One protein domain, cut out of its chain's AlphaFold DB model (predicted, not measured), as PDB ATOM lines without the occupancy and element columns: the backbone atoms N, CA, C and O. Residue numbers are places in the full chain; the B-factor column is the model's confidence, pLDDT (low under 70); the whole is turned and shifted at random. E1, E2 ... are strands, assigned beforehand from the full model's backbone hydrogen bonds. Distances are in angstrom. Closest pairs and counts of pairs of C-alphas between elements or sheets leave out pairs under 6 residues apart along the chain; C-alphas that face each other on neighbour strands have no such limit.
ATOM      1  N   ARG A 209     -28.056 -18.708  -2.952       96.69
ATOM      2  CA  ARG A 209     -28.228 -18.627  -1.502       96.69
ATOM      3  C   ARG A 209     -29.592 -18.024  -1.177       96.69
ATOM      4  O   ARG A 209     -29.911 -16.931  -1.647       96.69
ATOM      5  N   VAL A 210     -30.350 -18.700  -0.327       95.50
ATOM      6  CA  VAL A 210     -31.503 -18.129   0.374       95.50
ATOM      7  C   VAL A 210     -31.176 -18.158   1.855       95.50
ATOM      8  O   VAL A 210     -30.975 -19.224   2.413       95.50
ATOM      9  N   ALA A 211     -31.064 -16.997   2.478       94.31
ATOM     10  CA  ALA A 211     -30.702 -16.853   3.875       94.31
ATOM     11  C   ALA A 211     -31.702 -15.965   4.595       94.31
ATOM     12  O   ALA A 211     -32.326 -15.075   4.006       94.31
ATOM     13  N   GLY A 212     -31.843 -16.215   5.886       92.06
ATOM     14  CA  GLY A 212     -32.809 -15.509   6.684       92.06
ATOM     15  C   GLY A 212     -32.701 -15.786   8.166       92.06
ATOM     16  O   GLY A 212     -31.788 -16.461   8.647       92.06
ATOM     17  N   TRP A 213     -33.651 -15.224   8.897       91.12
ATOM     18  CA  TRP A 213     -33.730 -15.352  10.342       91.12
ATOM     19  C   TRP A 213     -35.171 -15.457  10.821       91.12
ATOM     20  O   TRP A 213     -36.097 -14.895  10.234       91.12
ATOM     21  N   VAL A 214     -35.339 -16.158  11.937       90.44
ATOM     22  CA  VAL A 214     -36.578 -16.235  12.702       90.44
ATOM     23  C   VAL A 214     -36.326 -15.588  14.058       90.44
ATOM     24  O   VAL A 214     -35.484 -16.046  14.835       90.44
ATOM     25  N   HIS A 215     -37.057 -14.511  14.328       86.88
ATOM     26  CA  HIS A 215     -37.124 -13.875  15.642       86.88
ATOM     27  C   HIS A 215     -38.232 -14.500  16.474       86.88
ATOM     28  O   HIS A 215     -39.192 -15.033  15.924       86.88
ATOM     29  N   ARG A 216     -38.141 -14.394  17.797       85.25
ATOM     30  CA  ARG A 216     -39.248 -14.710  18.700       85.25
ATOM     31  C   ARG A 216     -39.873 -13.414  19.206       85.25
ATOM     32  O   ARG A 216     -39.151 -12.509  19.619       85.25
ATOM     33  N   ALA A 217     -41.200 -13.339  19.176       80.75
ATOM     34  CA  ALA A 217     -41.938 -12.279  19.843       80.75
ATOM     35  C   ALA A 217     -41.877 -12.470  21.367       80.75
ATOM     36  O   ALA A 217     -42.179 -13.555  21.870       80.75
ATOM     37  N   ASP A 218     -41.524 -11.415  22.095       72.44
ATOM     38  CA  ASP A 218     -41.606 -11.404  23.553       72.44
ATOM     39  C   ASP A 218     -43.039 -11.153  24.036       72.44
ATOM     40  O   ASP A 218     -43.824 -10.431  23.414       72.44
ATOM     41  N   ALA A 219     -43.364 -11.699  25.213       66.25
ATOM     42  CA  ALA A 219     -44.662 -11.512  25.866       66.25
ATOM     43  C   ALA A 219     -44.962 -10.040  26.221       66.25
ATOM     44  O   ALA A 219     -46.125  -9.673  26.365       66.25
ATOM     45  N   ALA A 220     -43.932  -9.192  26.335       61.69
ATOM     46  CA  ALA A 220     -44.063  -7.759  26.618       61.69
ATOM     47  C   ALA A 220     -44.564  -6.930  25.415       61.69
ATOM     48  O   ALA A 220     -44.814  -5.734  25.553       61.69
ATOM     49  N   GLY A 221     -44.736  -7.557  24.249       56.72
ATOM     50  CA  GLY A 221     -45.282  -6.943  23.047       56.72
ATOM     51  C   GLY A 221     -44.529  -7.439  21.811       56.72
ATOM     52  O   GLY A 221     -43.305  -7.328  21.773       56.72
ATOM     53  N   PRO A 222     -45.213  -7.951  20.772       50.19
ATOM     54  CA  PRO A 222     -44.597  -8.582  19.600       50.19
ATOM     55  C   PRO A 222     -44.007  -7.559  18.608       50.19
ATOM     56  O   PRO A 222     -44.113  -7.708  17.389       50.19
ATOM     57  N   GLY A 223     -43.429  -6.473  19.114       52.75
ATOM     58  CA  GLY A 223     -42.832  -5.446  18.287       52.75
ATOM     59  C   GLY A 223     -41.487  -5.928  17.735       52.75
ATOM     60  O   GLY A 223     -40.647  -6.372  18.514       52.75
ATOM     61  N   PRO A 224     -41.186  -5.733  16.438       51.38
ATOM     62  CA  PRO A 224     -39.834  -5.948  15.889       51.38
ATOM     63  C   PRO A 224     -38.757  -5.057  16.546       51.38
ATOM     64  O   PRO A 224     -37.576  -5.155  16.229       51.38
ATOM     65  N   ALA A 225     -39.182  -4.158  17.436       51.97
ATOM     66  CA  ALA A 225     -38.394  -3.239  18.239       51.97
ATOM     67  C   ALA A 225     -37.619  -3.896  19.385       51.97
ATOM     68  O   ALA A 225     -36.567  -3.390  19.767       51.97
ATOM     69  N   ALA A 226     -38.158  -4.978  19.944       54.88
ATOM     70  CA  ALA A 226     -37.622  -5.644  21.122       54.88
ATOM     71  C   ALA A 226     -37.484  -7.137  20.785       54.88
ATOM     72  O   ALA A 226     -38.368  -7.929  21.118       54.88
ATOM     73  N   PRO A 227     -36.447  -7.525  20.014       55.38
ATOM     74  CA  PRO A 227     -36.208  -8.930  19.734       55.38
ATOM     75  C   PRO A 227     -36.028  -9.663  21.056       55.38
ATOM     76  O   PRO A 227     -35.314  -9.188  21.945       55.38
ATOM     77  N   GLY A 228     -36.698 -10.804  21.177       57.97
ATOM     78  CA  GLY A 228     -36.713 -11.516  22.431       57.97
ATOM     79  C   GLY A 228     -35.334 -11.918  22.922       57.97
ATOM     80  O   GLY A 228     -34.482 -12.371  22.159       57.97
ATOM     81  N   THR A 229     -35.119 -11.784  24.229       60.19
ATOM     82  CA  THR A 229     -33.899 -12.296  24.884       60.19
ATOM     83  C   THR A 229     -33.904 -13.820  24.992       60.19
ATOM     84  O   THR A 229     -32.880 -14.439  25.288       60.19
ATOM     85  N   ILE A 230     -35.057 -14.443  24.745       61.84
ATOM     86  CA  ILE A 230     -35.214 -15.889  24.745       61.84
ATOM     87  C   ILE A 230     -35.004 -16.372  23.312       61.84
ATOM     88  O   ILE A 230     -35.723 -15.919  22.416       61.84
ATOM     89  N   PRO A 231     -34.063 -17.302  23.065       61.53
ATOM     90  CA  PRO A 231     -33.905 -17.854  21.732       61.53
ATOM     91  C   PRO A 231     -35.247 -18.431  21.249       61.53
ATOM     92  O   PRO A 231     -36.019 -18.978  22.055       61.53
ATOM     93  N   PRO A 232     -35.561 -18.298  19.949       61.06
ATOM     94  CA  PRO A 232     -36.676 -19.032  19.370       61.06
ATOM     95  C   PRO A 232     -36.516 -20.532  19.673       61.06
ATOM     96  O   PRO A 232     -35.396 -20.993  19.927       61.06
ATOM     97  N   PRO A 233     -37.620 -21.296  19.684       60.47
ATOM     98  CA  PRO A 233     -37.572 -22.731  19.947       60.47
ATOM     99  C   PRO A 233     -36.496 -23.382  19.067       60.47
ATOM    100  O   PRO A 233     -36.386 -22.995  17.901       60.47
ATOM    101  N   PRO A 234     -35.710 -24.338  19.592       58.72
ATOM    102  CA  PRO A 234     -34.465 -24.825  18.982       58.72
ATOM    103  C   PRO A 234     -34.631 -25.628  17.682       58.72
ATOM    104  O   PRO A 234     -33.758 -26.397  17.299       58.72
ATOM    105  N   THR A 235     -35.739 -25.466  16.980       65.44
ATOM    106  CA  THR A 235     -36.160 -26.396  15.958       65.44
ATOM    107  C   THR A 235     -37.212 -25.727  15.091       65.44
ATOM    108  O   THR A 235     -38.413 -25.879  15.281       65.44
ATOM    109  N   VAL A 236     -36.777 -24.953  14.114       71.75
ATOM    110  CA  VAL A 236     -37.585 -24.744  12.917       71.75
ATOM    111  C   VAL A 236     -36.855 -25.524  11.832       71.75
ATOM    112  O   VAL A 236     -35.638 -25.478  11.745       71.75
ATOM    113  N   ALA A 237     -37.554 -26.339  11.059       80.31
ATOM    114  CA  ALA A 237     -37.000 -26.872   9.827       80.31
ATOM    115  C   ALA A 237     -37.387 -25.884   8.735       80.31
ATOM    116  O   ALA A 237     -38.579 -25.692   8.495       80.31
ATOM    117  N   VAL A 238     -36.406 -25.231   8.111       82.12
ATOM    118  CA  VAL A 238     -36.665 -24.503   6.864       82.12
ATOM    119  C   VAL A 238     -36.341 -25.441   5.723       82.12
ATOM    120  O   VAL A 238     -35.295 -26.093   5.708       82.12
ATOM    121  N   SER A 239     -37.238 -25.480   4.757       85.25
ATOM    122  CA  SER A 239     -36.966 -26.074   3.466       85.25
ATOM    123  C   SER A 239     -37.484 -25.182   2.352       85.25
ATOM    124  O   SER A 239     -38.343 -24.321   2.565       85.25
ATOM    125  N   VAL A 240     -36.932 -25.368   1.161       83.88
ATOM    126  CA  VAL A 240     -37.444 -24.728  -0.049       83.88
ATOM    127  C   VAL A 240     -38.162 -25.784  -0.862       83.88
ATOM    128  O   VAL A 240     -37.528 -26.715  -1.355       83.88
ATOM    129  N   LEU A 241     -39.476 -25.631  -1.009       88.50
ATOM    130  CA  LEU A 241     -40.258 -26.427  -1.943       88.50
ATOM    131  C   LEU A 241     -40.102 -25.805  -3.325       88.50
ATOM    132  O   LEU A 241     -40.642 -24.727  -3.575       88.50
ATOM    133  N   THR A 242     -39.340 -26.450  -4.206       84.69
ATOM    134  CA  THR A 242     -39.131 -25.949  -5.570       84.69
ATOM    135  C   THR A 242     -40.235 -26.427  -6.507       84.69
ATOM    136  O   THR A 242     -40.601 -27.599  -6.519       84.69
ATOM    137  N   GLU A 243     -40.751 -25.522  -7.329       85.50
ATOM    138  CA  GLU A 243     -41.701 -25.835  -8.397       85.50
ATOM    139  C   GLU A 243     -40.951 -25.892  -9.747       85.50
ATOM    140  O   GLU A 243     -40.016 -25.109  -9.959       85.50
ATOM    141  N   PRO A 244     -41.317 -26.799 -10.678       82.00
ATOM    142  CA  PRO A 244     -42.462 -27.716 -10.623       82.00
ATOM    143  C   PRO A 244     -42.171 -29.085  -9.980       82.00
ATOM    144  O   PRO A 244     -43.114 -29.807  -9.678       82.00
ATOM    145  N   ASP A 245     -40.906 -29.456  -9.763       82.12
ATOM    146  CA  ASP A 245     -40.552 -30.848  -9.418       82.12
ATOM    147  C   ASP A 245     -40.907 -31.248  -7.974       82.12
ATOM    148  O   ASP A 245     -40.749 -32.408  -7.598       82.12
ATOM    149  N   GLY A 246     -41.339 -30.294  -7.143       84.50
ATOM    150  CA  GLY A 246     -41.698 -30.525  -5.746       84.50
ATOM    151  C   GLY A 246     -40.515 -30.947  -4.876       84.50
ATOM    152  O   GLY A 246     -40.722 -31.493  -3.793       84.50
ATOM    153  N   SER A 247     -39.271 -30.737  -5.329       86.00
ATOM    154  CA  SER A 247     -38.107 -31.124  -4.534       86.00
ATOM    155  C   SER A 247     -37.984 -30.204  -3.328       86.00
ATOM    156  O   SER A 247     -38.049 -28.977  -3.457       86.00
ATOM    157  N   VAL A 248     -37.816 -30.826  -2.167       87.31
ATOM    158  CA  VAL A 248     -37.633 -30.165  -0.879       87.31
ATOM    159  C   VAL A 248     -36.137 -30.072  -0.621       87.31
ATOM    160  O   VAL A 248     -35.476 -31.084  -0.396       87.31
ATOM    161  N   GLU A 249     -35.598 -28.861  -0.670       88.31
ATOM    162  CA  GLU A 249     -34.195 -28.612  -0.343       88.31
ATOM    163  C   GLU A 249     -34.078 -28.254   1.142       88.31
ATOM    164  O   GLU A 249     -34.637 -27.229   1.554       88.31
ATOM    165  N   PRO A 250     -33.385 -29.062   1.964       91.06
ATOM    166  CA  PRO A 250     -33.205 -28.751   3.372       91.06
ATOM    167  C   PRO A 250     -32.272 -27.549   3.531       91.06
ATOM    168  O   PRO A 250     -31.239 -27.439   2.865       91.06
ATOM    169  N   CYS A 251     -32.625 -26.656   4.447       94.00
ATOM    170  CA  CYS A 251     -31.764 -25.557   4.853       94.00
ATOM    171  C   CYS A 251     -30.957 -25.954   6.088       94.00
ATOM    172  O   CYS A 251     -31.423 -26.700   6.949       94.00
ATOM    173  N   LEU A 252     -29.753 -25.404   6.195       92.88
ATOM    174  CA  LEU A 252     -28.971 -25.450   7.419       92.88
ATOM    175  C   LEU A 252     -29.471 -24.336   8.334       92.88
ATOM    176  O   LEU A 252     -29.723 -23.228   7.866       92.88
ATOM    177  N   GLY A 253     -29.617 -24.609   9.627       91.19
ATOM    178  CA  GLY A 253     -30.042 -23.595  10.584       91.19
ATOM    179  C   GLY A 253     -29.420 -23.787  11.955       91.19
ATOM    180  O   GLY A 253     -29.156 -24.911  12.373       91.19
ATOM    181  N   ALA A 254     -29.188 -22.680  12.653       90.56
ATOM    182  CA  ALA A 254     -28.625 -22.672  13.996       90.56
ATOM    183  C   ALA A 254     -29.191 -21.515  14.820       90.56
ATOM    184  O   ALA A 254     -29.493 -20.433  14.306       90.56
ATOM    185  N   ALA A 255     -29.323 -21.739  16.125       90.19
ATOM    186  CA  ALA A 255     -29.608 -20.659  17.051       90.19
ATOM    187  C   ALA A 255     -28.330 -19.839  17.259       90.19
ATOM    188  O   ALA A 255     -27.271 -20.386  17.574       90.19
ATOM    189  N   VAL A 256     -28.433 -18.528  17.072       89.88
ATOM    190  CA  VAL A 256     -27.300 -17.608  17.120       89.88
ATOM    191  C   VAL A 256     -27.604 -16.407  18.004       89.88
ATOM    192  O   VAL A 256     -28.758 -16.001  18.176       89.88
ATOM    193  N   ARG A 257     -26.542 -15.812  18.541       90.06
ATOM    194  CA  ARG A 257     -26.564 -14.484  19.157       90.06
ATOM    195  C   ARG A 257     -25.732 -13.522  18.326       90.06
ATOM    196  O   ARG A 257     -24.755 -13.918  17.684       90.06
ATOM    197  N   LEU A 258     -26.130 -12.258  18.333       85.25
ATOM    198  CA  LEU A 258     -25.380 -11.205  17.670       85.25
ATOM    199  C   LEU A 258     -24.365 -10.608  18.649       85.25
ATOM    200  O   LEU A 258     -24.719 -10.206  19.759       85.25
ATOM    201  N   VAL A 259     -23.102 -10.555  18.238       87.50
ATOM    202  CA  VAL A 259     -22.013  -9.983  19.034       87.50
ATOM    203  C   VAL A 259     -21.265  -8.927  18.238       87.50
ATOM    204  O   VAL A 259     -21.130  -9.009  17.015       87.50
ATOM    205  N   LEU A 260     -20.741  -7.941  18.952       87.31
ATOM    206  CA  LEU A 260     -19.762  -7.002  18.441       87.31
ATOM    207  C   LEU A 260     -18.373  -7.485  18.868       87.31
ATOM    208  O   LEU A 260     -17.991  -7.377  20.033       87.31
ATOM    209  N   ALA A 261     -17.650  -8.063  17.919       88.06
ATOM    210  CA  ALA A 261     -16.337  -8.650  18.117       88.06
ATOM    211  C   ALA A 261     -15.214  -7.630  17.907       88.06
ATOM    212  O   ALA A 261     -15.246  -6.861  16.947       88.06
ATOM    213  N   ARG A 262     -14.190  -7.647  18.763       90.69
ATOM    214  CA  ARG A 262     -12.977  -6.824  18.644       90.69
ATOM    215  C   ARG A 262     -11.738  -7.688  18.865       90.69
ATOM    216  O   ARG A 262     -11.685  -8.414  19.850       90.69
ATOM    217  N   ARG A 263     -10.727  -7.571  18.001       89.88
ATOM    218  CA  ARG A 263      -9.444  -8.282  18.138       89.88
ATOM    219  C   ARG A 263      -8.291  -7.285  18.234       89.88
ATOM    220  O   ARG A 263      -7.941  -6.660  17.234       89.88
ATOM    221  N   GLY A 264      -7.729  -7.117  19.431       90.44
ATOM    222  CA  GLY A 264      -6.759  -6.049  19.709       90.44
ATOM    223  C   GLY A 264      -7.319  -4.670  19.339       90.44
ATOM    224  O   GLY A 264      -8.438  -4.323  19.725       90.44
ATOM    225  N   ASP A 265      -6.577  -3.925  18.524       87.88
ATOM    226  CA  ASP A 265      -6.983  -2.608  18.011       87.88
ATOM    227  C   ASP A 265      -7.736  -2.665  16.678       87.88
ATOM    228  O   ASP A 265      -8.062  -1.635  16.101       87.88
ATOM    229  N   SER A 266      -8.077  -3.866  16.200       81.94
ATOM    230  CA  SER A 266      -8.887  -4.001  14.991       81.94
ATOM    231  C   SER A 266     -10.276  -3.385  15.187       81.94
ATOM    232  O   SER A 266     -10.847  -3.480  16.284       81.94
ATOM    233  N   PRO A 267     -10.872  -2.838  14.114       79.06
ATOM    234  CA  PRO A 267     -12.224  -2.314  14.163       79.06
ATOM    235  C   PRO A 267     -13.224  -3.376  14.616       79.06
ATOM    236  O   PRO A 267     -13.078  -4.572  14.336       79.06
ATOM    237  N   ARG A 268     -14.263  -2.920  15.316       82.44
ATOM    238  CA  ARG A 268     -15.317  -3.799  15.813       82.44
ATOM    239  C   ARG A 268     -16.117  -4.380  14.646       82.44
ATOM    240  O   ARG A 268     -16.578  -3.645  13.779       82.44
ATOM    241  N   ARG A 269     -16.325  -5.695  14.643       82.62
ATOM    242  CA  ARG A 269     -17.074  -6.412  13.603       82.62
ATOM    243  C   ARG A 269     -18.337  -7.022  14.182       82.62
ATOM    244  O   ARG A 269     -18.303  -7.672  15.222       82.62
ATOM    245  N   LEU A 270     -19.450  -6.831  13.488       83.56
ATOM    246  CA  LEU A 270     -20.698  -7.504  13.813       83.56
ATOM    247  C   LEU A 270     -20.607  -8.974  13.384       83.56
ATOM    248  O   LEU A 270     -20.302  -9.244  12.222       83.56
ATOM    249  N   ARG A 271     -20.864  -9.914  14.295       86.12
ATOM    250  CA  ARG A 271     -20.830 -11.357  14.012       86.12
ATOM    251  C   ARG A 271     -22.076 -12.045  14.556       86.12
ATOM    252  O   ARG A 271     -22.528 -11.737  15.656       86.12
ATOM    253  N   SER A 272     -22.604 -13.000  13.797       87.44
ATOM    254  CA  SER A 272     -23.540 -14.002  14.312       87.44
ATOM    255  C   SER A 272     -22.731 -15.222  14.745       87.44
ATOM    256  O   SER A 272     -21.966 -15.769  13.954       87.44
ATOM    257  N   VAL A 273     -22.851 -15.596  16.015       88.94
ATOM    258  CA  VAL A 273     -22.111 -16.710  16.632       88.94
ATOM    259  C   VAL A 273     -23.102 -17.674  17.273       88.94
ATOM    260  O   VAL A 273     -24.213 -17.258  17.611       88.94
ATOM    261  N   ALA A 274     -22.730 -18.947  17.442       89.75
ATOM    262  CA  ALA A 274     -23.581 -19.895  18.164       89.75
ATOM    263  C   ALA A 274     -23.884 -19.380  19.584       89.75
ATOM    264  O   ALA A 274     -23.130 -18.580  20.148       89.75
ATOM    265  N   LEU A 275     -25.012 -19.803  20.160       88.38
ATOM    266  CA  LEU A 275     -25.434 -19.329  21.485       88.38
ATOM    267  C   LEU A 275     -24.413 -19.639  22.592       88.38
ATOM    268  O   LEU A 275     -24.289 -18.862  23.536       88.38
ATOM    269  N   ASP A 276     -23.705 -20.756  22.474       87.56
ATOM    270  CA  ASP A 276     -22.719 -21.270  23.425       87.56
ATOM    271  C   ASP A 276     -21.263 -20.938  23.055       87.56
ATOM    272  O   ASP A 276     -20.382 -21.048  23.914       87.56
ATOM    273  N   ALA A 277     -21.019 -20.470  21.824       88.88
ATOM    274  CA  ALA A 277     -19.692 -20.100  21.334       88.88
ATOM    275  C   ALA A 277     -18.998 -19.114  22.278       88.88
ATOM    276  O   ALA A 277     -19.616 -18.167  22.766       88.88
ATOM    277  N   GLN A 278     -17.702 -19.292  22.503       90.25
ATOM    278  CA  GLN A 278     -16.882 -18.374  23.296       90.25
ATOM    279  C   GLN A 278     -15.980 -17.544  22.380       90.25
ATOM    280  O   GLN A 278     -15.598 -18.025  21.310       90.25
ATOM    281  N   PRO A 279     -15.606 -16.312  22.774       89.88
ATOM    282  CA  PRO A 279     -14.644 -15.545  22.002       89.88
ATOM    283  C   PRO A 279     -13.321 -16.315  21.883       89.88
ATOM    284  O   PRO A 279     -12.822 -16.833  22.888       89.88
ATOM    285  N   PRO A 280     -12.721 -16.400  20.682       87.44
ATOM    286  CA  PRO A 280     -11.410 -17.011  20.529       87.44
ATOM    287  C   PRO A 280     -10.347 -16.194  21.277       87.44
ATOM    288  O   PRO A 280     -10.516 -15.004  21.549       87.44
ATOM    289  N   ALA A 281      -9.210 -16.823  21.585       88.94
ATOM    290  CA  ALA A 281      -8.121 -16.159  22.298       88.94
ATOM    291  C   ALA A 281      -7.677 -14.856  21.595       88.94
ATOM    292  O   ALA A 281      -7.363 -14.840  20.399       88.94
ATOM    293  N   GLY A 282      -7.643 -13.758  22.360       90.25
ATOM    294  CA  GLY A 282      -7.287 -12.420  21.872       90.25
ATOM    295  C   GLY A 282      -8.430 -11.644  21.204       90.25
ATOM    296  O   GLY A 282      -8.202 -10.534  20.720       90.25
ATOM    297  N   GLU A 283      -9.644 -12.196  21.173       92.12
ATOM    298  CA  GLU A 283     -10.863 -11.511  20.740       92.12
ATOM    299  C   GLU A 283     -11.767 -11.242  21.953       92.12
ATOM    300  O   GLU A 283     -11.845 -12.043  22.879       92.12
ATOM    301  N   ALA A 284     -12.441 -10.096  21.969       92.31
ATOM    302  CA  ALA A 284     -13.439  -9.734  22.968       92.31
ATOM    303  C   ALA A 284     -14.792  -9.548  22.281       92.31
ATOM    304  O   ALA A 284     -14.875  -8.895  21.236       92.31
ATOM    305  N   TRP A 285     -15.850 -10.110  22.863       92.81
ATOM    306  CA  TRP A 285     -17.215 -10.008  22.350       92.81
ATOM    307  C   TRP A 285     -18.080  -9.187  23.301       92.81
ATOM    308  O   TRP A 285     -18.092  -9.436  24.504       92.81
ATOM    309  N   ALA A 286     -18.831  -8.235  22.753       90.31
ATOM    310  CA  ALA A 286     -19.944  -7.594  23.446       90.31
ATOM    311  C   ALA A 286     -21.260  -8.117  22.859       90.31
ATOM    312  O   ALA A 286     -21.510  -7.946  21.665       90.31
ATOM    313  N   GLU A 287     -22.083  -8.782  23.671       85.75
ATOM    314  CA  GLU A 287     -23.397  -9.260  23.230       85.75
ATOM    315  C   GLU A 287     -24.331  -8.098  22.920       85.75
ATOM    316  O   GLU A 287     -24.416  -7.138  23.687       85.75
ATOM    317  N   LEU A 288     -25.073  -8.225  21.815       79.75
ATOM    318  CA  LEU A 288     -26.038  -7.213  21.414       79.75
ATOM    319  C   LEU A 288     -27.460  -7.449  21.952       79.75
ATOM    320  O   LEU A 288     -28.379  -6.707  21.620       79.75
ATOM    321  N   GLY A 289     -27.657  -8.497  22.757       78.62
ATOM    322  CA  GLY A 289     -28.961  -8.913  23.288       78.62
ATOM    323  C   GLY A 289     -29.864  -9.622  22.270       78.62
ATOM    324  O   GLY A 289     -30.733 -10.393  22.666       78.62
ATOM    325  N   GLU A 290     -29.632  -9.432  20.970       81.25
ATOM    326  CA  GLU A 290     -30.390 -10.088  19.906       81.25
ATOM    327  C   GLU A 290     -30.037 -11.575  19.802       81.25
ATOM    328  O   GLU A 290     -28.888 -11.959  19.538       81.25
ATOM    329  N   ARG A 291     -31.061 -12.415  19.967       86.19
ATOM    330  CA  ARG A 291     -31.002 -13.857  19.739       86.19
ATOM    331  C   ARG A 291     -32.016 -14.238  18.678       86.19
ATOM    332  O   ARG A 291     -33.159 -13.794  18.705       86.19
ATOM    333  N   ARG A 292     -31.593 -15.075  17.740       89.00
ATOM    334  CA  ARG A 292     -32.412 -15.478  16.597       89.00
ATOM    335  C   ARG A 292     -32.024 -16.864  16.133       89.00
ATOM    336  O   ARG A 292     -30.948 -17.362  16.456       89.00
ATOM    337  N   TRP A 293     -32.888 -17.478  15.346       90.94
ATOM    338  CA  TRP A 293     -32.528 -18.671  14.601       90.94
ATOM    339  C   TRP A 293     -32.205 -18.253  13.174       90.94
ATOM    340  O   TRP A 293     -33.046 -17.672  12.494       90.94
ATOM    341  N   GLN A 294     -30.959 -18.459  12.762       91.81
ATOM    342  CA  GLN A 294     -30.482 -18.150  11.419       91.81
ATOM    343  C   GLN A 294     -30.583 -19.409  10.570       91.81
ATOM    344  O   GLN A 294     -30.237 -20.492  11.040       91.81
ATOM    345  N   PHE A 295     -31.023 -19.259   9.324       93.62
ATOM    346  CA  PHE A 295     -31.050 -20.349   8.359       93.62
ATOM    347  C   PHE A 295     -30.457 -19.915   7.024       93.62
ATOM    348  O   PHE A 295     -30.556 -18.752   6.626       93.62
ATOM    349  N   GLU A 296     -29.882 -20.879   6.315       95.50
ATOM    350  CA  GLU A 296     -29.363 -20.717   4.969       95.50
ATOM    351  C   GLU A 296     -29.643 -21.969   4.131       95.50
ATOM    352  O   GLU A 296     -29.428 -23.101   4.562       95.50
ATOM    353  N   CYS A 297     -30.075 -21.763   2.894       96.56
ATOM    354  CA  CYS A 297     -30.397 -22.793   1.919       96.56
ATOM    355  C   CYS A 297     -29.572 -22.563   0.646       96.56
ATOM    356  O   CYS A 297     -29.452 -21.429   0.170       96.56
ATOM    357  N   ALA A 298     -29.064 -23.644   0.057       96.75
ATOM    358  CA  ALA A 298     -28.480 -23.639  -1.279       96.75
ATOM    359  C   ALA A 298     -29.523 -24.165  -2.275       96.75
ATOM    360  O   ALA A 298     -29.697 -25.374  -2.401       96.75
ATOM    361  N   VAL A 299     -30.233 -23.266  -2.964       96.25
ATOM    362  CA  VAL A 299     -31.350 -23.630  -3.850       96.25
ATOM    363  C   VAL A 299     -30.850 -23.824  -5.283       96.25
ATOM    364  O   VAL A 299     -30.372 -22.852  -5.884       96.25
ATOM    365  N   PRO A 300     -30.938 -25.037  -5.865       96.00
ATOM    366  CA  PRO A 300     -30.477 -25.298  -7.223       96.00
ATOM    367  C   PRO A 300     -31.179 -24.415  -8.256       96.00
ATOM    368  O   PRO A 300     -32.394 -24.220  -8.218       96.00
ATOM    369  N   ARG A 301     -30.419 -23.914  -9.229       94.38
ATOM    370  CA  ARG A 301     -30.954 -23.150 -10.359       94.38
ATOM    371  C   ARG A 301     -31.375 -24.098 -11.475       94.38
ATOM    372  O   ARG A 301     -30.604 -24.949 -11.920       94.38
ATOM    373  N   ARG A 302     -32.587 -23.903 -11.985       92.44
ATOM    374  CA  ARG A 302     -33.163 -24.623 -13.123       92.44
ATOM    375  C   ARG A 302     -33.448 -23.667 -14.271       92.44
ATOM    376  O   ARG A 302     -33.462 -22.450 -14.094       92.44
ATOM    377  N   ALA A 303     -33.628 -24.214 -15.469       89.94
ATOM    378  CA  ALA A 303     -34.113 -23.423 -16.593       89.94
ATOM    379  C   ALA A 303     -35.525 -22.912 -16.264       89.94
ATOM    380  O   ALA A 303     -36.377 -23.699 -15.857       89.94
ATOM    381  N   LEU A 304     -35.753 -21.606 -16.399       87.75
ATOM    382  CA  LEU A 304     -37.075 -21.022 -16.175       87.75
ATOM    383  C   LEU A 304     -37.966 -21.225 -17.421       87.75
ATOM    384  O   LEU A 304     -37.456 -21.120 -18.540       87.75
ATOM    385  N   PRO A 305     -39.268 -21.523 -17.258       82.75
ATOM    386  CA  PRO A 305     -40.213 -21.618 -18.374       82.75
ATOM    387  C   PRO A 305     -40.545 -20.226 -18.955       82.75
ATOM    388  O   PRO A 305     -40.779 -19.288 -18.197       82.75
ATOM    389  N   GLY A 306     -40.607 -20.103 -20.292       72.69
ATOM    390  CA  GLY A 306     -40.828 -18.827 -21.012       72.69
ATOM    391  C   GLY A 306     -39.550 -17.970 -21.083       72.69
ATOM    392  O   GLY A 306     -38.740 -17.975 -20.169       72.69
ATOM    393  N   GLY A 315     -32.864 -19.933 -12.861       93.38
ATOM    394  CA  GLY A 315     -33.372 -19.432 -11.587       93.38
ATOM    395  C   GLY A 315     -34.161 -20.515 -10.861       93.38
ATOM    396  O   GLY A 315     -34.063 -21.686 -11.216       93.38
ATOM    397  N   TRP A 316     -34.936 -20.146  -9.853       94.88
ATOM    398  CA  TRP A 316     -35.842 -21.075  -9.181       94.88
ATOM    399  C   TRP A 316     -37.190 -20.413  -8.899       94.88
ATOM    400  O   TRP A 316     -37.289 -19.191  -8.788       94.88
ATOM    401  N   SER A 317     -38.221 -21.238  -8.792       94.31
ATOM    402  CA  SER A 317     -39.543 -20.862  -8.295       94.31
ATOM    403  C   SER A 317     -39.900 -21.817  -7.164       94.31
ATOM    404  O   SER A 317     -39.441 -22.962  -7.163       94.31
ATOM    405  N   GLY A 318     -40.668 -21.366  -6.182       94.31
ATOM    406  CA  GLY A 318     -40.984 -22.195  -5.029       94.31
ATOM    407  C   GLY A 318     -41.488 -21.428  -3.820       94.31
ATOM    408  O   GLY A 318     -41.837 -20.253  -3.899       94.31
ATOM    409  N   ARG A 319     -41.505 -22.098  -2.671       94.12
ATOM    410  CA  ARG A 319     -41.950 -21.531  -1.390       94.12
ATOM    411  C   ARG A 319     -40.951 -21.876  -0.302       94.12
ATOM    412  O   ARG A 319     -40.351 -22.948  -0.322       94.12
ATOM    413  N   LEU A 320     -40.790 -20.968   0.652       92.94
ATOM    414  CA  LEU A 320     -40.093 -21.274   1.897       92.94
ATOM    415  C   LEU A 320     -41.095 -21.926   2.837       92.94
ATOM    416  O   LEU A 320     -42.095 -21.297   3.161       92.94
ATOM    417  N   GLN A 321     -40.829 -23.157   3.252       91.56
ATOM    418  CA  GLN A 321     -41.625 -23.869   4.241       91.56
ATOM    419  C   GLN A 321     -40.866 -23.884   5.557       91.56
ATOM    420  O   GLN A 321     -39.762 -24.424   5.631       91.56
ATOM    421  N   LEU A 322     -41.451 -23.277   6.588       88.75
ATOM    422  CA  LEU A 322     -40.897 -23.272   7.932       88.75
ATOM    423  C   LEU A 322     -41.797 -24.108   8.839       88.75
ATOM    424  O   LEU A 322     -42.927 -23.726   9.136       88.75
ATOM    425  N   VAL A 323     -41.281 -25.246   9.294       83.06
ATOM    426  CA  VAL A 323     -42.014 -26.192  10.139       83.06
ATOM    427  C   VAL A 323     -41.401 -26.188  11.538       83.06
ATOM    428  O   VAL A 323     -40.261 -26.635  11.688       83.06
ATOM    429  N   PRO A 324     -42.112 -25.720  12.579       80.94
ATOM    430  CA  PRO A 324     -41.665 -25.891  13.957       80.94
ATOM    431  C   PRO A 324     -41.464 -27.384  14.255       80.94
ATOM    432  O   PRO A 324     -42.398 -28.168  14.099       80.94
ATOM    433  N   GLN A 325     -40.266 -27.797  14.670       76.12
ATOM    434  CA  GLN A 325     -40.020 -29.155  15.155       76.12
ATOM    435  C   GLN A 325     -40.137 -29.187  16.684       76.12
ATOM    436  O   GLN A 325     -39.802 -28.206  17.363       76.12
ATOM    437  N   PRO A 326     -40.596 -30.309  17.257       69.19
ATOM    438  CA  PRO A 326     -40.531 -30.515  18.697       69.19
ATOM    439  C   PRO A 326     -39.075 -30.436  19.191       69.19
ATOM    440  O   PRO A 326     -38.156 -30.730  18.423       69.19
ATOM    441  N   PRO A 327     -38.842 -30.048  20.457       67.81
ATOM    442  CA  PRO A 327     -37.501 -30.028  21.029       67.81
ATOM    443  C   PRO A 327     -36.839 -31.405  20.888       67.81
ATOM    444  O   PRO A 327     -37.428 -32.440  21.216       67.81
ATOM    445  N   ALA A 328     -35.606 -31.414  20.380       64.31
ATOM    446  CA  ALA A 328     -34.812 -32.628  20.257       64.31
ATOM    447  C   ALA A 328     -34.580 -33.220  21.657       64.31
ATOM    448  O   ALA A 328     -33.912 -32.608  22.485       64.31
ATOM    449  N   GLY A 329     -35.158 -34.392  21.934       65.00
ATOM    450  CA  GLY A 329     -34.976 -35.101  23.207       65.00
ATOM    451  C   GLY A 329     -36.257 -35.588  23.881       65.00
ATOM    452  O   GLY A 329     -36.179 -36.497  24.701       65.00
ATOM    453  N   PRO A 340     -48.185 -27.445  17.334       72.06
ATOM    454  CA  PRO A 340     -47.075 -26.516  17.471       72.06
ATOM    455  C   PRO A 340     -47.485 -25.354  18.377       72.06
ATOM    456  O   PRO A 340     -48.510 -24.714  18.165       72.06
ATOM    457  N   ARG A 341     -46.667 -25.073  19.396       82.88
ATOM    458  CA  ARG A 341     -46.886 -23.951  20.329       82.88
ATOM    459  C   ARG A 341     -46.682 -22.585  19.670       82.88
ATOM    460  O   ARG A 341     -46.878 -21.567  20.317       82.88
ATOM    461  N   TRP A 342     -46.292 -22.566  18.399       85.19
ATOM    462  CA  TRP A 342     -45.850 -21.379  17.687       85.19
ATOM    463  C   TRP A 342     -46.546 -21.274  16.339       85.19
ATOM    464  O   TRP A 342     -46.651 -22.264  15.615       85.19
ATOM    465  N   ALA A 343     -46.955 -20.060  15.992       88.69
ATOM    466  CA  ALA A 343     -47.271 -19.666  14.631       88.69
ATOM    467  C   ALA A 343     -46.124 -18.813  14.075       88.69
ATOM    468  O   ALA A 343     -45.395 -18.156  14.820       88.69
ATOM    469  N   LEU A 344     -45.951 -18.832  12.756       90.25
ATOM    470  CA  LEU A 344     -44.945 -18.025  12.079       90.25
ATOM    471  C   LEU A 344     -45.616 -16.893  11.314       90.25
ATOM    472  O   LEU A 344     -46.645 -17.063  10.662       90.25
ATOM    473  N   CYS A 345     -44.988 -15.733  11.376       91.38
ATOM    474  CA  CYS A 345     -45.379 -14.533  10.672       91.38
ATOM    475  C   CYS A 345     -44.232 -14.147   9.751       91.38
ATOM    476  O   CYS A 345     -43.092 -14.009  10.190       91.38
ATOM    477  N   ARG A 346     -44.505 -13.998   8.461       90.94
ATOM    478  CA  ARG A 346     -43.506 -13.567   7.486       90.94
ATOM    479  C   ARG A 346     -43.469 -12.047   7.461       90.94
ATOM    480  O   ARG A 346     -44.525 -11.418   7.395       90.94
ATOM    481  N   TYR A 347     -42.275 -11.463   7.490       87.50
ATOM    482  CA  TYR A 347     -42.130 -10.043   7.180       87.50
ATOM    483  C   TYR A 347     -42.272  -9.873   5.672       87.50
ATOM    484  O   TYR A 347     -41.472 -10.412   4.908       87.50
ATOM    485  N   SER A 348     -43.295  -9.138   5.253       84.94
ATOM    486  CA  SER A 348     -43.561  -8.880   3.842       84.94
ATOM    487  C   SER A 348     -43.982  -7.428   3.684       84.94
ATOM    488  O   SER A 348     -44.854  -6.939   4.402       84.94
ATOM    489  N   ALA A 349     -43.354  -6.730   2.747       81.19
ATOM    490  CA  ALA A 349     -43.617  -5.324   2.506       81.19
ATOM    491  C   ALA A 349     -43.639  -5.065   1.007       81.19
ATOM    492  O   ALA A 349     -42.711  -5.461   0.315       81.19
ATOM    493  N   ASP A 350     -44.665  -4.357   0.548       81.88
ATOM    494  CA  ASP A 350     -44.669  -3.711  -0.761       81.88
ATOM    495  C   ASP A 350     -43.595  -2.609  -0.740       81.88
ATOM    496  O   ASP A 350     -43.748  -1.579  -0.071       81.88
ATOM    497  N   THR A 351     -42.446  -2.887  -1.358       77.38
ATOM    498  CA  THR A 351     -41.271  -2.005  -1.289       77.38
ATOM    499  C   THR A 351     -41.248  -0.970  -2.397       77.38
ATOM    500  O   THR A 351     -40.448  -0.033  -2.334       77.38
ATOM    501  N   ASP A 352     -42.101  -1.117  -3.404       79.75
ATOM    502  CA  ASP A 352     -42.126  -0.228  -4.556       79.75
ATOM    503  C   ASP A 352     -43.465   0.489  -4.772       79.75
ATOM    504  O   ASP A 352     -43.537   1.390  -5.610       79.75
ATOM    505  N   GLY A 353     -44.474   0.160  -3.968       81.62
ATOM    506  CA  GLY A 353     -45.741   0.864  -3.865       81.62
ATOM    507  C   GLY A 353     -46.793   0.441  -4.885       81.62
ATOM    508  O   GLY A 353     -47.741   1.203  -5.088       81.62
ATOM    509  N   HIS A 354     -46.655  -0.709  -5.557       85.19
ATOM    510  CA  HIS A 354     -47.659  -1.155  -6.536       85.19
ATOM    511  C   HIS A 354     -48.840  -1.927  -5.923       85.19
ATOM    512  O   HIS A 354     -49.704  -2.417  -6.653       85.19
ATOM    513  N   GLY A 355     -48.893  -2.064  -4.598       85.69
ATOM    514  CA  GLY A 355     -49.969  -2.728  -3.860       85.69
ATOM    515  C   GLY A 355     -49.881  -4.254  -3.829       85.69
ATOM    516  O   GLY A 355     -50.802  -4.900  -3.331       85.69
ATOM    517  N   GLY A 356     -48.804  -4.838  -4.355       86.81
ATOM    518  CA  GLY A 356     -48.557  -6.278  -4.342       86.81
ATOM    519  C   GLY A 356     -47.291  -6.632  -3.564       86.81
ATOM    520  O   GLY A 356     -46.528  -5.765  -3.160       86.81
ATOM    521  N   ILE A 357     -47.120  -7.928  -3.316       86.00
ATOM    522  CA  ILE A 357     -45.929  -8.518  -2.694       86.00
ATOM    523  C   ILE A 357     -45.542  -9.677  -3.604       86.00
ATOM    524  O   ILE A 357     -45.909 -10.824  -3.345       86.00
ATOM    525  N   ASP A 358     -44.923  -9.362  -4.734       87.88
ATOM    526  CA  ASP A 358     -44.610 -10.325  -5.798       87.88
ATOM    527  C   ASP A 358     -43.114 -10.355  -6.138       87.88
ATOM    528  O   ASP A 358     -42.627 -11.308  -6.755       87.88
ATOM    529  N   ARG A 359     -42.342  -9.365  -5.673       89.06
ATOM    530  CA  ARG A 359     -40.901  -9.339  -5.899       89.06
ATOM    531  C   ARG A 359     -40.169 -10.201  -4.890       89.06
ATOM    532  O   ARG A 359     -40.478 -10.157  -3.705       89.06
ATOM    533  N   PRO A 360     -39.074 -10.873  -5.284       88.56
ATOM    534  CA  PRO A 360     -38.311 -11.694  -4.347       88.56
ATOM    535  C   PRO A 360     -37.801 -10.926  -3.113       88.56
ATOM    536  O   PRO A 360     -37.743 -11.488  -2.026       88.56
ATOM    537  N   ALA A 361     -37.481  -9.634  -3.256       85.19
ATOM    538  CA  ALA A 361     -37.053  -8.778  -2.144       85.19
ATOM    539  C   ALA A 361     -38.177  -8.450  -1.136       85.19
ATOM    540  O   ALA A 361     -37.892  -8.050  -0.012       85.19
ATOM    541  N   GLU A 362     -39.437  -8.637  -1.524       87.69
ATOM    542  CA  GLU A 362     -40.631  -8.345  -0.718       87.69
ATOM    543  C   GLU A 362     -41.096  -9.558   0.091       87.69
ATOM    544  O   GLU A 362     -42.041  -9.469   0.874       87.69
ATOM    545  N   SER A 363     -40.391 -10.685  -0.060       89.75
ATOM    546  CA  SER A 363     -40.684 -11.960   0.597       89.75
ATOM    547  C   SER A 363     -42.133 -12.421   0.356       89.75
ATOM    548  O   SER A 363     -42.922 -12.486   1.306       89.75
ATOM    549  N   PRO A 364     -42.517 -12.724  -0.900       93.19
ATOM    550  CA  PRO A 364     -43.846 -13.212  -1.254       93.19
ATOM    551  C   PRO A 364     -44.140 -14.581  -0.625       93.19
ATOM    552  O   PRO A 364     -43.252 -15.278  -0.129       93.19
ATOM    553  N   ALA A 365     -45.409 -14.999  -0.674       91.19
ATOM    554  CA  ALA A 365     -45.790 -16.360  -0.287       91.19
ATOM    555  C   ALA A 365     -45.216 -17.425  -1.227       91.19
ATOM    556  O   ALA A 365     -44.822 -18.498  -0.773       91.19
ATOM    557  N   ALA A 366     -45.138 -17.101  -2.517       93.19
ATOM    558  CA  ALA A 366     -44.513 -17.920  -3.537       93.19
ATOM    559  C   ALA A 366     -43.520 -17.072  -4.327       93.19
ATOM    560  O   ALA A 366     -43.835 -15.980  -4.795       93.19
ATOM    561  N   TYR A 367     -42.310 -17.588  -4.456       94.19
ATOM    562  CA  TYR A 367     -41.245 -17.011  -5.246       94.19
ATOM    563  C   TYR A 367     -41.354 -17.516  -6.681       94.19
ATOM    564  O   TYR A 367     -41.464 -18.720  -6.909       94.19
ATOM    565  N   ALA A 368     -41.272 -16.608  -7.649       93.75
ATOM    566  CA  ALA A 368     -41.300 -16.944  -9.065       93.75
ATOM    567  C   ALA A 368     -40.057 -16.398  -9.771       93.75
ATOM    568  O   ALA A 368     -39.732 -15.217  -9.654       93.75
ATOM    569  N   GLY A 369     -39.360 -17.258 -10.518       92.75
ATOM    570  CA  GLY A 369     -38.285 -16.833 -11.414       92.75
ATOM    571  C   GLY A 369     -37.113 -16.143 -10.715       92.75
ATOM    572  O   GLY A 369     -36.504 -15.237 -11.283       92.75
ATOM    573  N   VAL A 370     -36.785 -16.545  -9.487       93.94
ATOM    574  CA  VAL A 370     -35.709 -15.947  -8.697       93.94
ATOM    575  C   VAL A 370     -34.364 -16.256  -9.345       93.94
ATOM    576  O   VAL A 370     -33.924 -17.404  -9.398       93.94
ATOM    577  N   THR A 371     -33.690 -15.215  -9.830       93.31
ATOM    578  CA  THR A 371     -32.361 -15.315 -10.456       93.31
ATOM    579  C   THR A 371     -31.239 -14.730  -9.603       93.31
ATOM    580  O   THR A 371     -30.107 -14.653 -10.070       93.31
ATOM    581  N   VAL A 372     -31.539 -14.287  -8.382       92.56
ATOM    582  CA  VAL A 372     -30.591 -13.641  -7.463       92.56
ATOM    583  C   VAL A 372     -30.644 -14.300  -6.088       92.56
ATOM    584  O   VAL A 372     -31.654 -14.902  -5.727       92.56
ATOM    585  N   ALA A 373     -29.565 -14.194  -5.314       94.12
ATOM    586  CA  ALA A 373     -29.588 -14.626  -3.921       94.12
ATOM    587  C   ALA A 373     -30.565 -13.776  -3.095       94.12
ATOM    588  O   ALA A 373     -30.737 -12.583  -3.355       94.12
ATOM    589  N   LEU A 374     -31.157 -14.386  -2.071       94.00
ATOM    590  CA  LEU A 374     -32.057 -13.737  -1.120       94.00
ATOM    591  C   LEU A 374     -31.383 -13.739   0.258       94.00
ATOM    592  O   LEU A 374     -31.535 -14.709   0.989       94.00
ATOM    593  N   PRO A 375     -30.587 -12.718   0.621       89.94
ATOM    594  CA  PRO A 375     -29.745 -12.769   1.820       89.94
ATOM    595  C   PRO A 375     -30.478 -12.455   3.136       89.94
ATOM    596  O   PRO A 375     -29.844 -12.486   4.188       89.94
ATOM    597  N   ALA A 376     -31.753 -12.062   3.077       87.94
ATOM    598  CA  ALA A 376     -32.423 -11.360   4.169       87.94
ATOM    599  C   ALA A 376     -33.930 -11.658   4.266       87.94
ATOM    600  O   ALA A 376     -34.740 -10.736   4.351       87.94
ATOM    601  N   VAL A 377     -34.326 -12.933   4.232       91.19
ATOM    602  CA  VAL A 377     -35.724 -13.301   4.502       91.19
ATOM    603  C   VAL A 377     -35.957 -13.330   6.012       91.19
ATOM    604  O   VAL A 377     -35.225 -13.987   6.746       91.19
ATOM    605  N   ALA A 378     -36.979 -12.636   6.494       90.00
ATOM    606  CA  ALA A 378     -37.248 -12.537   7.922       90.00
ATOM    607  C   ALA A 378     -38.597 -13.162   8.287       90.00
ATOM    608  O   ALA A 378     -39.601 -12.975   7.591       90.00
ATOM    609  N   PHE A 379     -38.640 -13.812   9.449       91.00
ATOM    610  CA  PHE A 379     -39.860 -14.311  10.077       91.00
ATOM    611  C   PHE A 379     -39.903 -13.954  11.566       91.00
ATOM    612  O   PHE A 379     -38.873 -13.731  12.204       91.00
ATOM    613  N   LEU A 380     -41.110 -13.934  12.118       87.81
ATOM    614  CA  LEU A 380     -41.405 -13.757  13.532       87.81
ATOM    615  C   LEU A 380     -42.221 -14.955  14.018       87.81
ATOM    616  O   LEU A 380     -43.311 -15.211  13.518       87.81
ATOM    617  N   ALA A 381     -41.703 -15.680  14.998       88.81
ATOM    618  CA  ALA A 381     -42.442 -16.686  15.739       88.81
ATOM    619  C   ALA A 381     -43.269 -16.012  16.839       88.81
ATOM    620  O   ALA A 381     -42.726 -15.289  17.678       88.81
ATOM    621  N   VAL A 382     -44.573 -16.270  16.835       87.38
ATOM    622  CA  VAL A 382     -45.539 -15.836  17.853       87.38
ATOM    623  C   VAL A 382     -46.167 -17.060  18.512       87.38
ATOM    624  O   VAL A 382     -46.126 -18.153  17.944       87.38
ATOM    625  N   GLU A 383     -46.737 -16.906  19.704       87.25
ATOM    626  CA  GLU A 383     -47.465 -17.998  20.363       87.25
ATOM    627  C   GLU A 383     -48.634 -18.468  19.480       87.25
ATOM    628  O   GLU A 383     -49.274 -17.677  18.780       87.25
ATOM    629  N   ALA A 384     -48.921 -19.769  19.489       85.50
ATOM    630  CA  ALA A 384     -50.031 -20.321  18.721       85.50
ATOM    631  C   ALA A 384     -51.358 -19.642  19.104       85.50
ATOM    632  O   ALA A 384     -51.689 -19.498  20.280       85.50
ATOM    633  N   GLY A 385     -52.123 -19.219  18.095       87.50
ATOM    634  CA  GLY A 385     -53.369 -18.465  18.274       87.50
ATOM    635  C   GLY A 385     -53.188 -16.947  18.383       87.50
ATOM    636  O   GLY A 385     -54.171 -16.218  18.263       87.50
ATOM    637  N   GLN A 386     -51.958 -16.446  18.540       87.94
ATOM    638  CA  GLN A 386     -51.686 -15.018  18.443       87.94
ATOM    639  C   GLN A 386     -51.708 -14.574  16.974       87.94
ATOM    640  O   GLN A 386     -51.083 -15.189  16.109       87.94
ATOM    641  N   ALA A 387     -52.423 -13.484  16.682       89.12
ATOM    642  CA  ALA A 387     -52.417 -12.892  15.350       89.12
ATOM    643  C   ALA A 387     -51.031 -12.325  15.013       89.12
ATOM    644  O   ALA A 387     -50.348 -11.759  15.874       89.12
ATOM    645  N   CYS A 388     -50.644 -12.423  13.742       88.00
ATOM    646  CA  CYS A 388     -49.431 -11.772  13.276       88.00
ATOM    647  C   CYS A 388     -49.528 -10.259  13.477       88.00
ATOM    648  O   CYS A 388     -50.560  -9.678  13.124       88.00
ATOM    649  N   PRO A 389     -48.487  -9.612  14.031       83.12
ATOM    650  CA  PRO A 389     -48.467  -8.168  14.180       83.12
ATOM    651  C   PRO A 389     -48.657  -7.496  12.821       83.12
ATOM    652  O   PRO A 389     -47.748  -7.432  11.986       83.12
ATOM    653  N   SER A 390     -49.858  -6.971  12.597       80.12
ATOM    654  CA  SER A 390     -50.027  -5.916  11.613       80.12
ATOM    655  C   SER A 390     -49.304  -4.691  12.166       80.12
ATOM    656  O   SER A 390     -49.269  -4.491  13.380       80.12
ATOM    657  N   ARG A 391     -48.628  -3.958  11.276       66.12
ATOM    658  CA  ARG A 391     -47.817  -2.761  11.552       66.12
ATOM    659  C   ARG A 391     -48.302  -2.063  12.838       66.12
ATOM    660  O   ARG A 391     -49.467  -1.659  12.845       66.12
ATOM    661  N   PRO A 392     -47.484  -1.916  13.904       52.56
ATOM    662  CA  PRO A 392     -47.905  -1.066  15.009       52.56
ATOM    663  C   PRO A 392     -48.272   0.279  14.385       52.56
ATOM    664  O   PRO A 392     -47.515   0.780  13.542       52.56
ATOM    665  N   ALA A 393     -49.472   0.794  14.687       44.62
ATOM    666  CA  ALA A 393     -49.831   2.158  14.321       44.62
ATOM    667  C   ALA A 393     -48.627   2.994  14.731       44.62
ATOM    668  O   ALA A 393     -48.253   2.915  15.895       44.62
ATOM    669  N   ALA A 394     -47.931   3.602  13.760       49.41
ATOM    670  CA  ALA A 394     -46.633   4.213  14.003       49.41
ATOM    671  C   ALA A 394     -46.773   5.064  15.258       49.41
ATOM    672  O   ALA A 394     -47.539   6.030  15.224       49.41
ATOM    673  N   ASP A 395     -46.155   4.640  16.365       42.31
ATOM    674  CA  ASP A 395     -46.318   5.351  17.618       42.31
ATOM    675  C   ASP A 395     -45.874   6.778  17.321       42.31
ATOM    676  O   ASP A 395     -44.718   7.037  16.980       42.31
ATOM    677  N   ALA A 396     -46.821   7.713  17.398       39.78
ATOM    678  CA  ALA A 396     -46.572   9.135  17.196       39.78
ATOM    679  C   ALA A 396     -45.546   9.677  18.217       39.78
ATOM    680  O   ALA A 396     -45.081  10.807  18.100       39.78
ATOM    681  N   ALA A 397     -45.152   8.852  19.190       40.03
ATOM    682  CA  ALA A 397     -44.109   9.076  20.171       40.03
ATOM    683  C   ALA A 397     -42.706   8.650  19.678       40.03
ATOM    684  O   ALA A 397     -42.023   7.888  20.346       40.03
ATOM    685  N   GLY A 398     -42.261   9.148  18.517       40.25
ATOM    686  CA  GLY A 398     -40.846   9.443  18.198       40.25
ATOM    687  C   GLY A 398     -39.767   8.338  18.217       40.25
ATOM    688  O   GLY A 398     -38.653   8.600  17.765       40.25
ATOM    689  N   GLY A 399     -40.038   7.121  18.687       39.09
ATOM    690  CA  GLY A 399     -39.061   6.037  18.783       39.09
ATOM    691  C   GLY A 399     -38.918   5.284  17.465       39.09
ATOM    692  O   GLY A 399     -39.590   4.280  17.239       39.09
ATOM    693  N   ARG A 400     -38.061   5.763  16.558       42.84
ATOM    694  CA  ARG A 400     -37.739   5.023  15.326       42.84
ATOM    695  C   ARG A 400     -36.895   3.792  15.645       42.84
ATOM    696  O   ARG A 400     -35.869   3.886  16.308       42.84
ATOM    697  N   LEU A 401     -37.306   2.648  15.104       40.78
ATOM    698  CA  LEU A 401     -36.582   1.387  15.236       40.78
ATOM    699  C   LEU A 401     -35.326   1.368  14.348       40.78
ATOM    700  O   LEU A 401     -35.364   1.898  13.235       40.78
ATOM    701  N   PRO A 402     -34.237   0.708  14.784       41.06
ATOM    702  CA  PRO A 402     -32.991   0.591  14.018       41.06
ATOM    703  C   PRO A 402     -33.107  -0.299  12.762       41.06
ATOM    704  O   PRO A 402     -32.199  -0.320  11.930       41.06
ATOM    705  N   TRP A 403     -34.227  -1.005  12.579       47.16
ATOM    706  CA  TRP A 403     -34.469  -1.884  11.435       47.16
ATOM    707  C   TRP A 403     -35.141  -1.120  10.287       47.16
ATOM    708  O   TRP A 403     -36.325  -0.803  10.328       47.16
ATOM    709  N   SER A 404     -34.368  -0.829   9.240       42.03
ATOM    710  CA  SER A 404     -34.755  -0.000   8.082       42.03
ATOM    711  C   SER A 404     -35.778  -0.610   7.107       42.03
ATOM    712  O   SER A 404     -35.979  -0.071   6.016       42.03
ATOM    713  N   HIS A 405     -36.482  -1.684   7.473       45.97
ATOM    714  CA  HIS A 405     -37.658  -2.090   6.706       45.97
ATOM    715  C   HIS A 405     -38.763  -1.062   6.973       45.97
ATOM    716  O   HIS A 405     -39.404  -1.074   8.020       45.97
ATOM    717  N   ALA A 406     -38.973  -0.147   6.023       45.41
ATOM    718  CA  ALA A 406     -39.906   0.981   6.126       45.41
ATOM    719  C   ALA A 406     -41.375   0.572   6.394       45.41
ATOM    720  O   ALA A 406     -42.236   1.421   6.643       45.41
ATOM    721  N   ASN A 407     -41.673  -0.727   6.380       55.66
ATOM    722  CA  ASN A 407     -42.955  -1.295   6.744       55.66
ATOM    723  C   ASN A 407     -42.751  -2.635   7.481       55.66
ATOM    724  O   ASN A 407     -42.518  -3.647   6.825       55.66
ATOM    725  N   PRO A 408     -42.843  -2.678   8.823       62.88
ATOM    726  CA  PRO A 408     -42.723  -3.916   9.596       62.88
ATOM    727  C   PRO A 408     -43.982  -4.797   9.538       62.88
ATOM    728  O   PRO A 408     -44.217  -5.580  10.455       62.88
ATOM    729  N   ALA A 409     -44.836  -4.641   8.522       72.12
ATOM    730  CA  ALA A 409     -46.022  -5.472   8.397       72.12
ATOM    731  C   ALA A 409     -45.608  -6.946   8.326       72.12
ATOM    732  O   ALA A 409     -44.767  -7.344   7.517       72.12
ATOM    733  N   THR A 410     -46.201  -7.747   9.206       77.50
ATOM    734  CA  THR A 410     -46.102  -9.196   9.118       77.50
ATOM    735  C   THR A 410     -47.429  -9.763   8.647       77.50
ATOM    736  O   THR A 410     -48.497  -9.234   8.964       77.50
ATOM    737  N   VAL A 411     -47.361 -10.837   7.873       86.00
ATOM    738  CA  VAL A 411     -48.526 -11.611   7.439       86.00
ATOM    739  C   VAL A 411     -48.400 -13.039   7.959       86.00
ATOM    740  O   VAL A 411     -47.270 -13.523   8.090       86.00
ATOM    741  N   PRO A 412     -49.515 -13.734   8.253       85.44
ATOM    742  CA  PRO A 412     -49.477 -15.157   8.565       85.44
ATOM    743  C   PRO A 412     -48.666 -15.924   7.525       85.44
ATOM    744  O   PRO A 412     -48.879 -15.785   6.316       85.44
ATOM    745  N   HIS A 413     -47.692 -16.692   8.001       83.69
ATOM    746  CA  HIS A 413     -46.970 -17.620   7.156       83.69
ATOM    747  C   HIS A 413     -47.836 -18.865   6.974       83.69
ATOM    748  O   HIS A 413     -48.108 -19.577   7.936       83.69
TER     749      HIS A 413
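This is residues 209 to 306, 315 to 329 and 340 to 413 of the 416 residues of an uncharacterized protein of Ideonella sakaiensis (strain NBRC 110686 / TISTR 2288 / 201-F6) (UniProt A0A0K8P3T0). Two strongly twisted sheets form a sandwich, only partly face to face and with their strands crossed: a large sheet of seven strands, with E1 and E10 in its middle, and a smaller one of four over part of it. The hairpin E4 and E5, with the first part of the bent strand E6, carries the large sheet on past the small one. The printed part has 187 residues, under half of them in named elements, with no named helix and eleven strands, E1 to E11 in chain order, an all-strand class. The mixed large sheet runs E5, E4, E6, E1, E10, E8, E11, and the antiparallel small one E3, E2, E7, E9. The whole is compact, with a radius of gyration of the C-alphas of 17.7 A and spans of 54 by 42 by 38 A.

In the large sheet, E6 is residues 283 to 300, 36.8 A long, and bends by 103 degrees at residue 286. E4, residues 252 to 263, 28.1 A, bends by 75 degrees at residue 255. E5 is residues 269 to 274. E1, residues 209 to 216, 23.3 A, begins at C-alpha 209, (-28.228, -18.627, -1.502). E10 is residues 374 to 383, 26.8 A; E8 is 342 to 347; E11, 410 to 412, ends at C-alpha 412, (-49.477, -15.157, 8.565). In the small sheet, E3 is residues 248 to 250, E2 236 to 243, 21.7 A, E7 315 to 324, 27.6 A, and E9 367 to 370.

E1 and E10 are parallel at 24 degrees, with N 213 and O 377 2.9 A apart, within hydrogen-bond range. E6 is antiparallel to E1, with N 212 and O 295 at 2.9 A, and to E4, with N 256 and O 292 at 2.8 A. E4 and E5 form a hairpin, with N 259 and O 271 at 2.9 A. E8 is antiparallel to E10, with N 345 and O 380 at 2.8 A, and to the edge strand E11, with N 346 and O 411 at 2.8 A. In the other sheet, E2 and E7 are antiparallel at 151 degrees, with N 239 and O 321 at 2.9 A. E2 and E3 form a hairpin, with N 240 and O 249 at 3.0 A; E7 and E9 have N 367 and O 318 at 2.8 A. Between the sheets, the closest C-alphas of E2 and E6 are those of Val 238 and Phe 295, 7.1 A apart. E3 runs on into E4 at 35 degrees. E5 and E7 are apart.

The two C-alphas farthest apart are those of Gly 282 and Gly 306, 54.8 A. Residues 307 to 314 and 330 to 339 are not printed; the C-alpha gaps are 12.0 A and 15.9 A. The links E1 to E2, E8 to E9 and E10 to E11 are long. Mean pLDDT of the printed part is 80.6; residues 219 to 235, 326 to 329 and 391 to 408 are under 70.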